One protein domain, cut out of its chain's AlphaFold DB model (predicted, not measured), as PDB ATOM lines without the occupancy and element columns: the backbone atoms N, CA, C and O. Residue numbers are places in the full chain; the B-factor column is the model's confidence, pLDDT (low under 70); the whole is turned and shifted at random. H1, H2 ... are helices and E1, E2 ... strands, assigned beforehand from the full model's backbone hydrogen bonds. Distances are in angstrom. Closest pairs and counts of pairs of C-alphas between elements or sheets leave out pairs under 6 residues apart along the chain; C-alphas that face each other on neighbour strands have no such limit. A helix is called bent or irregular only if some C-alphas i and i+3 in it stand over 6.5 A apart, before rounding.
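Overview. This is residues 20 to 124 of the 124 residues of an uncharacterized protein of Bacillus thuringiensis serovar pingluonsis (UniProt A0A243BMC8). A strongly twisted sheet of five strands has its longest strand, E1, bent sharply in the middle of the order, with the hairpin E4 and E5 on one side of it and E2 and E3 on the other; one helix, H1, packs across one face, over E2 and E1. A long loop between E1 and E2 reaches away from this body, and its residues 56 to 62 stick out. The printed part has 105 residues, with the named elements E1, E2, E3, H1, E4 and E5 along the chain; the sheet's order is E3, E2, E1, E4, E5, all antiparallel, and the class is mixed, helices and strands. The whole is compact, with a radius of gyration of the C-alphas of 14.8 A, and spans 44 by 30 by 30 A.

Along the chain. Residues 20 to 36 hold no named element. Strand E1, residues 37 to 48, begins with C-alpha 37 at (351.371, 312.766, 207.655) and measures 26.8 A from first to last C-alpha. Strand E2 is residues 66 to 73, 22.3 A long, and strand E3 is residues 79 to 83. Helix H1, residues 86 to 100, is 21.5 A long and begins with C-alpha 86 at (339.382, 317.783, 220.363); it is irregular, with C-alphas 87 and 90 7.4 A apart. Strand E4 is residues 108 to 115, 21.9 A long, and strand E5, residues 118 to 123, ends with C-alpha 123 at (356.719, 320.394, 214.476).

Arrangement. E1 bends by 84 degrees at residue 40. E1 and E4 are antiparallel neighbours, with N 39 and O 110 2.9 A apart, within hydrogen-bond range. The hairpin E1 and E2 has N 69 and O 45 within that range at 2.8 A. The hairpin E2 and E3 has N 72 and O 80 at 2.8 A; E1, E2 and E3 form a meander, each strand the antiparallel neighbour of the one before. In the hairpin E4 and E5, N 111 and O 122 are 2.8 A apart. E3 and E5 are the edge strands and are apart. H1 is on the sheet at a height of 6.9 A, over E2 and E1, and runs across the strands, at 86 degrees to E1 on the local plane. The closest C-alphas of H1 and E1 are those of Val 92 and Gly 45, 5.8 A apart; those of H1 and E5 are Glu 87 and Phe 119, 6.3 A apart. In H1, 9 of 11 O i to N i+4 pairs are within hydrogen-bond range.

Size, cuts and confidence. The C-alphas of Asp 58 and Asp 76 are the two farthest apart, at 46.1 A. The printed part has no cut and ends at the chain's last residue, 124. The link from E1 to E2, 17 residues, is long; residues 56 to 62 in it stand free. Mean pLDDT of the printed part is 84.8, and residues 48 to 65 are under 70.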
ATOM      1  N   ASN A  20     330.789 323.498 210.502       78.75
ATOM      2  CA  ASN A  20     330.539 322.272 209.741       78.75
ATOM      3  C   ASN A  20     330.876 322.405 208.256       78.75
ATOM      4  O   ASN A  20     330.994 321.383 207.580       78.75
ATOM      5  N   SER A  21     331.100 323.628 207.768       81.88
ATOM      6  CA  SER A  21     331.579 323.862 206.403       81.88
ATOM      7  C   SER A  21     333.015 323.376 206.177       81.88
ATOM      8  O   SER A  21     333.421 323.184 205.031       81.88
ATOM      9  N   TYR A  22     333.779 323.124 207.248       86.19
ATOM     10  CA  TYR A  22     335.155 322.648 207.145       86.19
ATOM     11  C   TYR A  22     335.259 321.122 207.246       86.19
ATOM     12  O   TYR A  22     334.682 320.512 208.156       86.19
ATOM     13  N   PRO A  23     336.035 320.469 206.366       92.31
ATOM     14  CA  PRO A  23     336.357 319.057 206.525       92.31
ATOM     15  C   PRO A  23     337.252 318.837 207.751       92.31
ATOM     16  O   PRO A  23     337.948 319.745 208.209       92.31
ATOM     17  N   PHE A  24     337.249 317.621 208.290       93.69
ATOM     18  CA  PHE A  24     338.260 317.216 209.267       93.69
ATOM     19  C   PHE A  24     339.607 317.008 208.576       93.69
ATOM     20  O   PHE A  24     339.657 316.508 207.450       93.69
ATOM     21  N   LEU A  25     340.696 317.381 209.252       95.81
ATOM     22  CA  LEU A  25     342.038 317.051 208.788       95.81
ATOM     23  C   LEU A  25     342.191 315.527 208.779       95.81
ATOM     24  O   LEU A  25     341.820 314.856 209.743       95.81
ATOM     25  N   ASN A  26     342.741 314.977 207.699       95.06
ATOM     26  CA  ASN A  26     343.014 313.549 207.634       95.06
ATOM     27  C   ASN A  26     344.214 313.207 208.533       95.06
ATOM     28  O   ASN A  26     345.343 313.595 208.249       95.06
ATOM     29  N   ILE A  27     343.971 312.478 209.620       96.31
ATOM     30  CA  ILE A  27     345.007 312.075 210.575       96.31
ATOM     31  C   ILE A  27     344.991 310.545 210.668       96.31
ATOM     32  O   ILE A  27     344.094 309.990 211.305       96.31
ATOM     33  N   PRO A  28     345.941 309.839 210.029       94.94
ATOM     34  CA  PRO A  28     345.919 308.385 210.008       94.94
ATOM     35  C   PRO A  28     346.452 307.774 211.303       94.94
ATOM     36  O   PRO A  28     347.269 308.357 212.020       94.94
ATOM     37  N   MET A  29     346.028 306.537 211.552       95.81
ATOM     38  CA  MET A  29     346.664 305.663 212.529       95.81
ATOM     39  C   MET A  29     347.993 305.145 211.975       95.81
ATOM     40  O   MET A  29     348.052 304.688 210.833       95.81
ATOM     41  N   ILE A  30     349.054 305.233 212.773       95.12
ATOM     42  CA  ILE A  30     350.425 304.915 212.366       95.12
ATOM     43  C   ILE A  30     351.155 304.130 213.462       95.12
ATOM     44  O   ILE A  30     350.759 304.152 214.626       95.12
ATOM     45  N   ILE A  31     352.248 303.457 213.089       92.12
ATOM     46  CA  ILE A  31     353.056 302.653 214.021       92.12
ATOM     47  C   ILE A  31     354.082 303.530 214.752       92.12
ATOM     48  O   ILE A  31     354.252 303.404 215.960       92.12
ATOM     49  N   ASN A  32     354.767 304.435 214.040       91.19
ATOM     50  CA  ASN A  32     355.790 305.308 214.620       91.19
ATOM     51  C   ASN A  32     355.552 306.770 214.246       91.19
ATOM     52  O   ASN A  32     355.101 307.065 213.146       91.19
ATOM     53  N   LYS A  33     355.989 307.708 215.097       88.19
ATOM     54  CA  LYS A  33     355.864 309.160 214.842       88.19
ATOM     55  C   LYS A  33     356.466 309.622 213.511       88.19
ATOM     56  O   LYS A  33     355.973 310.568 212.906       88.19
ATOM     57  N   LYS A  34     357.533 308.959 213.052       89.31
ATOM     58  CA  LYS A  34     358.191 309.244 211.766       89.31
ATOM     59  C   LYS A  34     357.288 308.994 210.551       89.31
ATOM     60  O   LYS A  34     357.547 309.565 209.500       89.31
ATOM     61  N   ASP A  35     356.248 308.180 210.714       91.12
ATOM     62  CA  ASP A  35     355.305 307.805 209.660       91.12
ATOM     63  C   ASP A  35     354.084 308.755 209.625       91.12
ATOM     64  O   ASP A  35     353.127 308.515 208.893       91.12
ATOM     65  N   GLY A  36     354.090 309.822 210.440       91.69
ATOM     66  CA  GLY A  36     353.013 310.810 210.494       91.69
ATOM     67  C   GLY A  36     352.876 311.592 209.192       91.69
ATOM     68  O   GLY A  36     353.862 311.881 208.512       91.69
ATOM     69  N   VAL A  37     351.643 311.969 208.855       95.56
ATOM     70  CA  VAL A  37     351.371 312.766 207.655       95.56
ATOM     71  C   VAL A  37     351.774 314.205 207.924       95.56
ATOM     72  O   VAL A  37     351.336 314.813 208.900       95.56
ATOM     73  N   ILE A  38     352.624 314.738 207.053       96.62
ATOM     74  CA  ILE A  38     353.149 316.093 207.172       96.62
ATOM     75  C   ILE A  38     352.256 317.050 206.390       96.62
ATOM     76  O   ILE A  38     352.062 316.881 205.186       96.62
ATOM     77  N   TYR A  39     351.779 318.085 207.070       97.00
ATOM     78  CA  TYR A  39     351.038 319.195 206.479       97.00
ATOM     79  C   TYR A  39     351.841 320.494 206.586       97.00
ATOM     80  O   TYR A  39     352.503 320.736 207.596       97.00
ATOM     81  N   GLU A  40     351.769 321.345 205.560       97.00
ATOM     82  CA  GLU A  40     352.258 322.728 205.632       97.00
ATOM     83  C   GLU A  40     351.188 323.585 206.322       97.00
ATOM     84  O   GLU A  40     350.177 323.953 205.720       97.00
ATOM     85  N   VAL A  41     351.381 323.859 207.613       96.81
ATOM     86  CA  VAL A  41     350.424 324.594 208.448       96.81
ATOM     87  C   VAL A  41     350.775 326.077 208.438       96.81
ATOM     88  O   VAL A  41     351.887 326.471 208.786       96.81
ATOM     89  N   LEU A  42     349.806 326.908 208.057       95.38
ATOM     90  CA  LEU A  42     349.944 328.365 207.987       95.38
ATOM     91  C   LEU A  42     349.453 329.074 209.252       95.38
ATOM     92  O   LEU A  42     349.906 330.170 209.564       95.38
ATOM     93  N   SER A  43     348.487 328.486 209.955       93.25
ATOM     94  CA  SER A  43     348.033 328.949 211.271       93.25
ATOM     95  C   SER A  43     347.242 327.854 211.979       93.25
ATOM     96  O   SER A  43     346.607 327.020 211.327       93.25
ATOM     97  N   ALA A  44     347.247 327.885 213.307       93.25
ATOM     98  CA  ALA A  44     346.370 327.093 214.160       93.25
ATOM     99  C   ALA A  44     345.585 328.031 215.079       93.25
ATOM    100  O   ALA A  44     346.087 329.087 215.471       93.25
ATOM    101  N   GLY A  45     344.358 327.658 215.415       91.19
ATOM    102  CA  GLY A  45     343.543 328.440 216.331       91.19
ATOM    103  C   GLY A  45     342.189 327.810 216.591       91.19
ATOM    104  O   GLY A  45     341.961 326.637 216.307       91.19
ATOM    105  N   PHE A  46     341.277 328.618 217.114       88.19
ATOM    106  CA  PHE A  46     339.914 328.197 217.386       88.19
ATOM    107  C   PHE A  46     338.915 328.985 216.560       88.19
ATOM    108  O   PHE A  46     339.040 330.199 216.396       88.19
ATOM    109  N   GLN A  47     337.879 328.293 216.105       83.19
ATOM    110  CA  GLN A  47     336.687 328.940 215.593       83.19
ATOM    111  C   GLN A  47     335.622 328.994 216.683       83.19
ATOM    112  O   GLN A  47     335.185 327.955 217.180       83.19
ATOM    113  N   ALA A  48     335.190 330.210 217.012       69.50
ATOM    114  CA  ALA A  48     334.032 330.447 217.861       69.50
ATOM    115  C   ALA A  48     332.739 330.264 217.056       69.50
ATOM    116  O   ALA A  48     332.614 330.792 215.947       69.50
ATOM    117  N   ASN A  49     331.758 329.564 217.628       62.00
ATOM    118  CA  ASN A  49     330.403 329.543 217.084       62.00
ATOM    119  C   ASN A  49     329.674 330.839 217.485       62.00
ATOM    120  O   ASN A  49     329.362 331.036 218.660       62.00
ATOM    121  N   ASP A  50     329.365 331.703 216.509       51.56
ATOM    122  CA  ASP A  50     328.706 333.016 216.711       51.56
ATOM    123  C   ASP A  50     327.364 332.909 217.477       51.56
ATOM    124  O   ASP A  50     326.949 333.856 218.136       51.56
ATOM    125  N   ALA A  51     326.694 331.748 217.448       49.88
ATOM    126  CA  ALA A  51     325.408 331.522 218.119       49.88
ATOM    127  C   ALA A  51     325.497 331.316 219.648       49.88
ATOM    128  O   ALA A  51     324.481 331.425 220.329       49.88
ATOM    129  N   VAL A  52     326.679 331.007 220.200       44.47
ATOM    130  CA  VAL A  52     326.844 330.602 221.617       44.47
ATOM    131  C   VAL A  52     327.692 331.601 222.416       44.47
ATOM    132  O   VAL A  52     327.737 331.533 223.639       44.47
ATOM    133  N   ALA A  53     328.273 332.613 221.763       44.41
ATOM    134  CA  ALA A  53     329.020 333.692 222.422       44.41
ATOM    135  C   ALA A  53     328.170 334.576 223.375       44.41
ATOM    136  O   ALA A  53     328.698 335.506 223.978       44.41
ATOM    137  N   MET A  54     326.867 334.295 223.519       42.56
ATOM    138  CA  MET A  54     325.925 334.989 224.410       42.56
ATOM    139  C   MET A  54     325.653 334.284 225.757       42.56
ATOM    140  O   MET A  54     324.843 334.788 226.530       42.56
ATOM    141  N   ILE A  55     326.295 333.155 226.081       43.97
ATOM    142  CA  ILE A  55     326.030 332.390 227.320       43.97
ATOM    143  C   ILE A  55     327.374 332.028 227.983       43.97
ATOM    144  O   ILE A  55     328.196 331.423 227.307       43.97
ATOM    145  N   THR A  56     327.734 332.281 229.244       42.75
ATOM    146  CA  THR A  56     327.367 333.196 230.344       42.75
ATOM    147  C   THR A  56     328.628 333.314 231.233       42.75
ATOM    148  O   THR A  56     329.567 332.526 231.116       42.75
ATOM    149  N   THR A  57     328.674 334.303 232.130       43.84
ATOM    150  CA  THR A  57     329.743 334.546 233.120       43.84
ATOM    151  C   THR A  57     329.695 333.628 234.355       43.84
ATOM    152  O   THR A  57     330.255 333.977 235.393       43.84
ATOM    153  N   ASP A  58     329.055 332.460 234.293       44.91
ATOM    154  CA  ASP A  58     328.887 331.579 235.450       44.91
ATOM    155  C   ASP A  58     329.010 330.074 235.138       44.91
ATOM    156  O   ASP A  58     328.256 329.481 234.381       44.91
ATOM    157  N   GLY A  59     329.971 329.438 235.816       48.56
ATOM    158  CA  GLY A  59     329.811 328.090 236.366       48.56
ATOM    159  C   GLY A  59     329.712 326.904 235.399       48.56
ATOM    160  O   GLY A  59     328.637 326.384 235.143       48.56
ATOM    161  N   PHE A  60     330.866 326.330 235.050       44.19
ATOM    162  CA  PHE A  60     331.046 324.865 234.996       44.19
ATOM    163  C   PHE A  60     330.200 324.041 233.992       44.19
ATOM    164  O   PHE A  60     330.122 322.820 234.129       44.19
ATOM    165  N   ALA A  61     329.621 324.649 232.953       41.06
ATOM    166  CA  ALA A  61     329.019 323.928 231.826       41.06
ATOM    167  C   ALA A  61     329.957 323.968 230.604       41.06
ATOM    168  O   ALA A  61     330.062 324.969 229.901       41.06
ATOM    169  N   THR A  62     330.669 322.870 230.339       42.50
ATOM    170  CA  THR A  62     331.610 322.719 229.213       42.50
ATOM    171  C   THR A  62     330.903 322.521 227.866       42.50
ATOM    172  O   THR A  62     331.170 321.553 227.150       42.50
ATOM    173  N   THR A  63     330.016 323.429 227.467       45.66
ATOM    174  CA  THR A  63     329.701 323.612 226.043       45.66
ATOM    175  C   THR A  63     330.935 324.251 225.419       45.66
ATOM    176  O   THR A  63     331.072 325.468 225.444       45.66
ATOM    177  N   ARG A  64     331.905 323.431 224.981       52.88
ATOM    178  CA  ARG A  64     333.190 323.896 224.428       52.88
ATOM    179  C   ARG A  64     332.914 324.871 223.280       52.88
ATOM    180  O   ARG A  64     332.538 324.469 222.185       52.88
ATOM    181  N   VAL A  65     333.066 326.160 223.579       57.06
ATOM    182  CA  VAL A  65     332.636 327.312 222.764       57.06
ATOM    183  C   VAL A  65     333.406 327.407 221.435       57.06
ATOM    184  O   VAL A  65     332.975 328.083 220.502       57.06
ATOM    185  N   ASN A  66     334.518 326.678 221.331       72.31
ATOM    186  CA  ASN A  66     335.577 326.891 220.363       72.31
ATOM    187  C   ASN A  66     336.067 325.548 219.796       72.31
ATOM    188  O   ASN A  66     336.562 324.706 220.545       72.31
ATOM    189  N   ALA A  67     335.957 325.344 218.482       85.38
ATOM    190  CA  ALA A  67     336.465 324.144 217.810       85.38
ATOM    191  C   ALA A  67     337.905 324.369 217.313       85.38
ATOM    192  O   ALA A  67     338.155 325.405 216.684       85.38
ATOM    193  N   PRO A  68     338.852 323.443 217.572       92.19
ATOM    194  CA  PRO A  68     340.223 323.589 217.106       92.19
ATOM    195  C   PRO A  68     340.267 323.445 215.584       92.19
ATOM    196  O   PRO A  68     339.707 322.511 215.003       92.19
ATOM    197  N   ILE A  69     340.942 324.384 214.934       93.56
ATOM    198  CA  ILE A  69     341.098 324.437 213.486       93.56
ATOM    199  C   ILE A  69     342.552 324.697 213.111       93.56
ATOM    200  O   ILE A  69     343.315 325.332 213.845       93.56
ATOM    201  N   VAL A  70     342.922 324.241 211.922       95.12
ATOM    202  CA  VAL A  70     344.194 324.577 211.280       95.12
ATOM    203  C   VAL A  70     343.951 325.054 209.868       95.12
ATOM    204  O   VAL A  70     343.046 324.593 209.180       95.12
ATOM    205  N   THR A  71     344.789 325.979 209.431       95.38
ATOM    206  CA  THR A  71     344.854 326.392 208.037       95.38
ATOM    207  C   THR A  71     346.059 325.731 207.409       95.38
ATOM    208  O   THR A  71     347.184 325.945 207.860       95.38
ATOM    209  N   VAL A  72     345.819 324.938 206.377       95.75
ATOM    210  CA  VAL A  72     346.830 324.145 205.689       95.75
ATOM    211  C   VAL A  72     346.953 324.633 204.258       95.75
ATOM    212  O   VAL A  72     345.954 324.952 203.611       95.75
ATOM    213  N   LYS A  73     348.186 324.676 203.764       95.19
ATOM    214  CA  LYS A  73     348.470 324.794 202.339       95.19
ATOM    215  C   LYS A  73     348.629 323.392 201.758       95.19
ATOM    216  O   LYS A  73     349.507 322.634 202.166       95.19
ATOM    217  N   ASN A  74     347.752 323.046 200.832       91.94
ATOM    218  CA  ASN A  74     347.778 321.778 200.122       91.94
ATOM    219  C   ASN A  74     348.887 321.774 199.057       91.94
ATOM    220  O   ASN A  74     349.388 322.820 198.636       91.94
ATOM    221  N   ASN A  75     349.244 320.581 198.579       89.94
ATOM    222  CA  ASN A  75     350.305 320.397 197.579       89.94
ATOM    223  C   ASN A  75     350.007 321.079 196.232       89.94
ATOM    224  O   ASN A  75     350.933 321.424 195.505       89.94
ATOM    225  N   ASP A  76     348.730 321.280 195.901       90.88
ATOM    226  CA  ASP A  76     348.285 322.017 194.711       90.88
ATOM    227  C   ASP A  76     348.361 323.549 194.884       90.88
ATOM    228  O   ASP A  76     348.011 324.300 193.977       90.88
ATOM    229  N   GLY A  77     348.824 324.021 196.046       88.50
ATOM    230  CA  GLY A  77     348.921 325.434 196.402       88.50
ATOM    231  C   GLY A  77     347.627 326.032 196.955       88.50
ATOM    232  O   GLY A  77     347.644 327.190 197.376       88.50
ATOM    233  N   SER A  78     346.525 325.274 196.995       89.75
ATOM    234  CA  SER A  78     345.282 325.729 197.615       89.75
ATOM    235  C   SER A  78     345.447 325.860 199.130       89.75
ATOM    236  O   SER A  78     346.178 325.099 199.763       89.75
ATOM    237  N   ILE A  79     344.774 326.845 199.726       93.12
ATOM    238  CA  ILE A  79     344.776 327.043 201.175       93.12
ATOM    239  C   ILE A  79     343.388 326.712 201.707       93.12
ATOM    240  O   ILE A  79     342.391 327.258 201.232       93.12
ATOM    241  N   GLN A  80     343.329 325.835 202.702       91.69
ATOM    242  CA  GLN A  80     342.081 325.327 203.249       91.69
ATOM    243  C   GLN A  80     342.112 325.295 204.776       91.69
ATOM    244  O   GLN A  80     343.151 325.057 205.391       91.69
ATOM    245  N   ILE A  81     340.953 325.538 205.388       92.62
ATOM    246  CA  ILE A  81     340.744 325.362 206.826       92.62
ATOM    247  C   ILE A  81     340.229 323.943 207.068       92.62
ATOM    248  O   ILE A  81     339.287 323.496 206.412       92.62
ATOM    249  N   PHE A  82     340.831 323.263 208.037       93.81
ATOM    250  CA  PHE A  82     340.421 321.951 208.511       93.81
ATOM    251  C   PHE A  82     340.066 321.998 209.991       93.81
ATOM    252  O   PHE A  82     340.713 322.691 210.780       93.81
ATOM    253  N   ARG A  83     339.073 321.198 210.379       93.31
ATOM    254  CA  ARG A  83     338.793 320.885 211.782       93.31
ATOM    255  C   ARG A  83     339.809 319.891 212.308       93.31
ATOM    256  O   ARG A  83     340.133 318.914 211.629       93.31
ATOM    257  N   LEU A  84     340.253 320.111 213.535       94.31
ATOM    258  CA  LEU A  84     341.015 319.132 214.287       94.31
ATOM    259  C   LEU A  84     340.110 318.374 215.271       94.31
ATOM    260  O   LEU A  84     339.097 318.911 215.729       94.31
ATOM    261  N   PRO A  85     340.480 317.136 215.625       92.81
ATOM    262  CA  PRO A  85     339.934 316.445 216.789       92.81
ATOM    263  C   PRO A  85     340.185 317.230 218.087       92.81
ATOM    264  O   PRO A  85     341.192 317.936 218.216       92.81
ATOM    265  N   LEU A  86     339.288 317.090 219.067       90.12
ATOM    266  CA  LEU A  86     339.382 317.783 220.363       90.12
ATOM    267  C   LEU A  86     340.613 317.352 221.171       90.12
ATOM    268  O   LEU A  86     341.103 318.095 222.017       90.12
ATOM    269  N   GLU A  87     341.151 316.173 220.888       93.25
ATOM    270  CA  GLU A  87     342.374 315.633 221.472       93.25
ATOM    271  C   GLU A  87     343.607 316.496 221.153       93.25
ATOM    272  O   GLU A  87     344.596 316.440 221.881       93.25
ATOM    273  N   LEU A  88     343.547 317.331 220.106       94.69
ATOM    274  CA  LEU A  88     344.604 318.278 219.733       94.69
ATOM    275  C   LEU A  88     344.371 319.704 220.261       94.69
ATOM    276  O   LEU A  88     345.153 320.602 219.950       94.69
ATOM    277  N   GLU A  89     343.348 319.933 221.088       92.31
ATOM    278  CA  GLU A  89     343.031 321.251 221.664       92.31
ATOM    279  C   GLU A  89     344.222 321.860 222.417       92.31
ATOM    280  O   GLU A  89     344.565 323.023 222.203       92.31
ATOM    281  N   TYR A  90     344.908 321.062 223.239       91.50
ATOM    282  CA  TYR A  90     346.074 321.527 223.994       91.50
ATOM    283  C   TYR A  90     347.233 321.947 223.080       91.50
ATOM    284  O   TYR A  90     347.904 322.944 223.343       91.50
ATOM    285  N   TRP A  91     347.450 321.224 221.977       95.25
ATOM    286  CA  TRP A  91     348.473 321.588 220.997       95.25
ATOM    287  C   TRP A  91     348.153 322.936 220.339       95.25
ATOM    288  O   TRP A  91     349.032 323.794 220.243       95.25
ATOM    289  N   VAL A  92     346.889 323.172 219.967       94.06
ATOM    290  CA  VAL A  92     346.447 324.466 219.418       94.06
ATOM    291  C   VAL A  92     346.626 325.596 220.437       94.06
ATOM    292  O   VAL A  92     347.154 326.650 220.081       94.06
ATOM    293  N   LEU A  93     346.246 325.379 221.702       91.38
ATOM    294  CA  LEU A  93     346.448 326.355 222.781       91.38
ATOM    295  C   LEU A  93     347.929 326.711 222.957       91.38
ATOM    296  O   LEU A  93     348.253 327.892 223.065       91.38
ATOM    297  N   SER A  94     348.821 325.716 222.926       92.38
ATOM    298  CA  SER A  94     350.271 325.939 222.995       92.38
ATOM    299  C   SER A  94     350.757 326.824 221.846       92.38
ATOM    300  O   SER A  94     351.450 327.806 222.086       92.38
ATOM    301  N   CYS A  95     350.333 326.543 220.608       92.44
ATOM    302  CA  CYS A  95     350.715 327.352 219.446       92.44
ATOM    303  C   CYS A  95     350.247 328.810 219.574       92.44
ATOM    304  O   CYS A  95     350.964 329.738 219.203       92.44
ATOM    305  N   MET A  96     349.026 329.018 220.075       89.25
ATOM    306  CA  MET A  96     348.472 330.356 220.285       89.25
ATOM    307  C   MET A  96     349.196 331.106 221.403       89.25
ATOM    308  O   MET A  96     349.426 332.309 221.277       89.25
ATOM    309  N   HIS A  97     349.570 330.407 222.475       88.19
ATOM    310  CA  HIS A  97     350.373 330.975 223.549       88.19
ATOM    311  C   HIS A  97     351.739 331.434 223.024       88.19
ATOM    312  O   HIS A  97     352.073 332.608 223.181       88.19
ATOM    313  N   ASP A  98     352.454 330.581 222.285       89.50
ATOM    314  CA  ASP A  98     353.736 330.937 221.664       89.50
ATOM    315  C   ASP A  98     353.596 332.139 220.716       89.50
ATOM    316  O   ASP A  98     354.406 333.069 220.744       89.50
ATOM    317  N   ALA A  99     352.526 332.182 219.914       87.44
ATOM    318  CA  ALA A  99     352.234 333.321 219.048       87.44
ATOM    319  C   ALA A  99     351.983 334.620 219.838       87.44
ATOM    320  O   ALA A  99     352.435 335.682 219.405       87.44
ATOM    321  N   SER A 100     351.319 334.550 220.998       84.19
ATOM    322  CA  SER A 100     351.099 335.712 221.875       84.19
ATOM    323  C   SER A 100     352.392 336.255 222.495       84.19
ATOM    324  O   SER A 100     352.495 337.453 222.743       84.19
ATOM    325  N   GLU A 101     353.405 335.401 222.663       92.88
ATOM    326  CA  GLU A 101     354.755 335.782 223.096       92.88
ATOM    327  C   GLU A 101     355.660 336.243 221.937       92.88
ATOM    328  O   GLU A 101     356.855 336.474 222.127       92.88
ATOM    329  N   GLY A 102     355.124 336.353 220.716       90.06
ATOM    330  CA  GLY A 102     355.889 336.715 219.520       90.06
ATOM    331  C   GLY A 102     356.741 335.578 218.942       90.06
ATOM    332  O   GLY A 102     357.510 335.811 218.011       90.06
ATOM    333  N   LYS A 103     356.591 334.345 219.438       93.00
ATOM    334  CA  LYS A 103     357.283 333.132 218.968       93.00
ATOM    335  C   LYS A 103     356.378 332.293 218.063       93.00
ATOM    336  O   LYS A 103     356.332 331.075 218.183       93.00
ATOM    337  N   ASN A 104     355.617 332.946 217.184       89.44
ATOM    338  CA  ASN A 104     354.659 332.259 216.322       89.44
ATOM    339  C   ASN A 104     355.369 331.163 215.496       89.44
ATOM    340  O   ASN A 104     356.233 331.504 214.685       89.44
ATOM    341  N   PRO A 105     355.009 329.875 215.668       88.62
ATOM    342  CA  PRO A 105     355.694 328.783 214.988       88.62
ATOM    343  C   PRO A 105     355.320 328.675 213.506       88.62
ATOM    344  O   PRO A 105     355.916 327.872 212.798       88.62
ATOM    345  N   PHE A 106     354.333 329.432 213.018       93.88
ATOM    346  CA  PHE A 106     353.831 329.311 211.650       93.88
ATOM    347  C   PHE A 106     354.373 330.392 210.700       93.88
ATOM    348  O   PHE A 106     354.560 331.537 211.120       93.88
ATOM    349  N   PRO A 107     354.537 330.078 209.397       94.50
ATOM    350  CA  PRO A 107     354.235 328.797 208.743       94.50
ATOM    351  C   PRO A 107     355.278 327.704 209.035       94.50
ATOM    352  O   PRO A 107     356.476 327.971 209.029       94.50
ATOM    353  N   CYS A 108     354.832 326.464 209.264       95.06
ATOM    354  CA  CYS A 108     355.715 325.334 209.582       95.06
ATOM    355  C   CYS A 108     355.118 323.994 209.133       95.06
ATOM    356  O   CYS A 108     353.904 323.848 208.967       95.06
ATOM    357  N   LYS A 109     355.988 323.003 208.921       96.38
ATOM    358  CA  LYS A 109     355.585 321.622 208.668       96.38
ATOM    359  C   LYS A 109     355.241 320.944 209.987       96.38
ATOM    360  O   LYS A 109     356.038 320.939 210.919       96.38
ATOM    361  N   VAL A 110     354.066 320.336 210.054       97.38
ATOM    362  CA  VAL A 110     353.608 319.614 211.245       97.38
ATOM    363  C   VAL A 110     353.228 318.200 210.841       97.38
ATOM    364  O   VAL A 110     352.449 318.005 209.908       97.38
ATOM    365  N   ALA A 111     353.795 317.216 211.530       97.25
ATOM    366  CA  ALA A 111     353.422 315.818 211.387       97.25
ATOM    367  C   ALA A 111     352.250 315.498 212.315       97.25
ATOM    368  O   ALA A 111     352.344 315.720 213.523       97.25
ATOM    369  N   PHE A 112     351.182 314.936 211.756       97.62
ATOM    370  CA  PHE A 112     350.020 314.463 212.497       97.62
ATOM    371  C   PHE A 112     349.899 312.943 212.395       97.62
ATOM    372  O   PHE A 112     350.182 312.345 211.353       97.62
ATOM    373  N   GLY A 113     349.428 312.312 213.466       97.00
ATOM    374  CA  GLY A 113     349.089 310.893 213.454       97.00
ATOM    375  C   GLY A 113     348.420 310.424 214.738       97.00
ATOM    376  O   GLY A 113     348.317 311.167 215.716       97.00
ATOM    377  N   ILE A 114     347.975 309.169 214.723       97.44
ATOM    378  CA  ILE A 114     347.404 308.476 215.881       97.44
ATOM    379  C   ILE A 114     348.274 307.255 216.190       97.44
ATOM    380  O   ILE A 114     348.444 306.397 215.327       97.44
ATOM    381  N   ILE A 115     348.805 307.164 217.410       96.12
ATOM    382  CA  ILE A 115     349.583 306.011 217.902       96.12
ATOM    383  C   ILE A 115     348.900 305.505 219.166       96.12
ATOM    384  O   ILE A 115     348.661 306.293 220.079       96.12
ATOM    385  N   ASP A 116     348.561 304.217 219.218       92.75
ATOM    386  CA  ASP A 116     347.873 303.598 220.361       92.75
ATOM    387  C   ASP A 116     346.670 304.422 220.851       92.75
ATOM    388  O   ASP A 116     346.515 304.674 222.044       92.75
ATOM    389  N   THR A 117     345.835 304.888 219.914       90.88
ATOM    390  CA  THR A 117     344.656 305.758 220.135       90.88
ATOM    391  C   THR A 117     344.945 307.198 220.583       90.88
ATOM    392  O   THR A 117     344.014 307.975 220.779       90.88
ATOM    393  N   LYS A 118     346.213 307.600 220.696       94.31
ATOM    394  CA  LYS A 118     346.604 308.964 221.068       94.31
ATOM    395  C   LYS A 118     346.955 309.780 219.836       94.31
ATOM    396  O   LYS A 118     347.852 309.418 219.075       94.31
ATOM    397  N   PHE A 119     346.272 310.907 219.679       95.88
ATOM    398  CA  PHE A 119     346.612 311.905 218.676       95.88
ATOM    399  C   PHE A 119     347.923 312.595 219.044       95.88
ATOM    400  O   PHE A 119     348.171 312.905 220.212       95.88
ATOM    401  N   PHE A 120     348.748 312.870 218.042       94.50
ATOM    402  CA  PHE A 120     349.901 313.741 218.196       94.50
ATOM    403  C   PHE A 120     349.999 314.716 217.025       94.50
ATOM    404  O   PHE A 120     349.575 314.424 215.905       94.50
ATOM    405  N   ALA A 121     350.598 315.866 217.317       96.25
ATOM    406  CA  ALA A 121     351.031 316.861 216.356       96.25
ATOM    407  C   ALA A 121     352.457 317.278 216.741       96.25
ATOM    408  O   ALA A 121     352.715 317.608 217.900       96.25
ATOM    409  N   GLU A 122     353.396 317.196 215.803       95.00
ATOM    410  CA  GLU A 122     354.818 317.457 216.049       95.00
ATOM    411  C   GLU A 122     355.387 318.378 214.967       95.00
ATOM    412  O   GLU A 122     355.262 318.089 213.777       95.00
ATOM    413  N   PHE A 123     356.019 319.478 215.380       94.69
ATOM    414  CA  PHE A 123     356.719 320.394 214.476       94.69
ATOM    415  C   PHE A 123     357.930 319.705 213.824       94.69
ATOM    416  O   PHE A 123     358.618 318.914 214.478       94.69
ATOM    417  N   LYS A 124     358.180 319.987 212.541       92.44
ATOM    418  CA  LYS A 124     359.256 319.404 211.724       92.44
ATOM    419  C   LYS A 124     360.155 320.462 211.103       92.44
ATOM    420  O   LYS A 124     359.634 321.522 210.691       92.44
TER     421      LYS A 124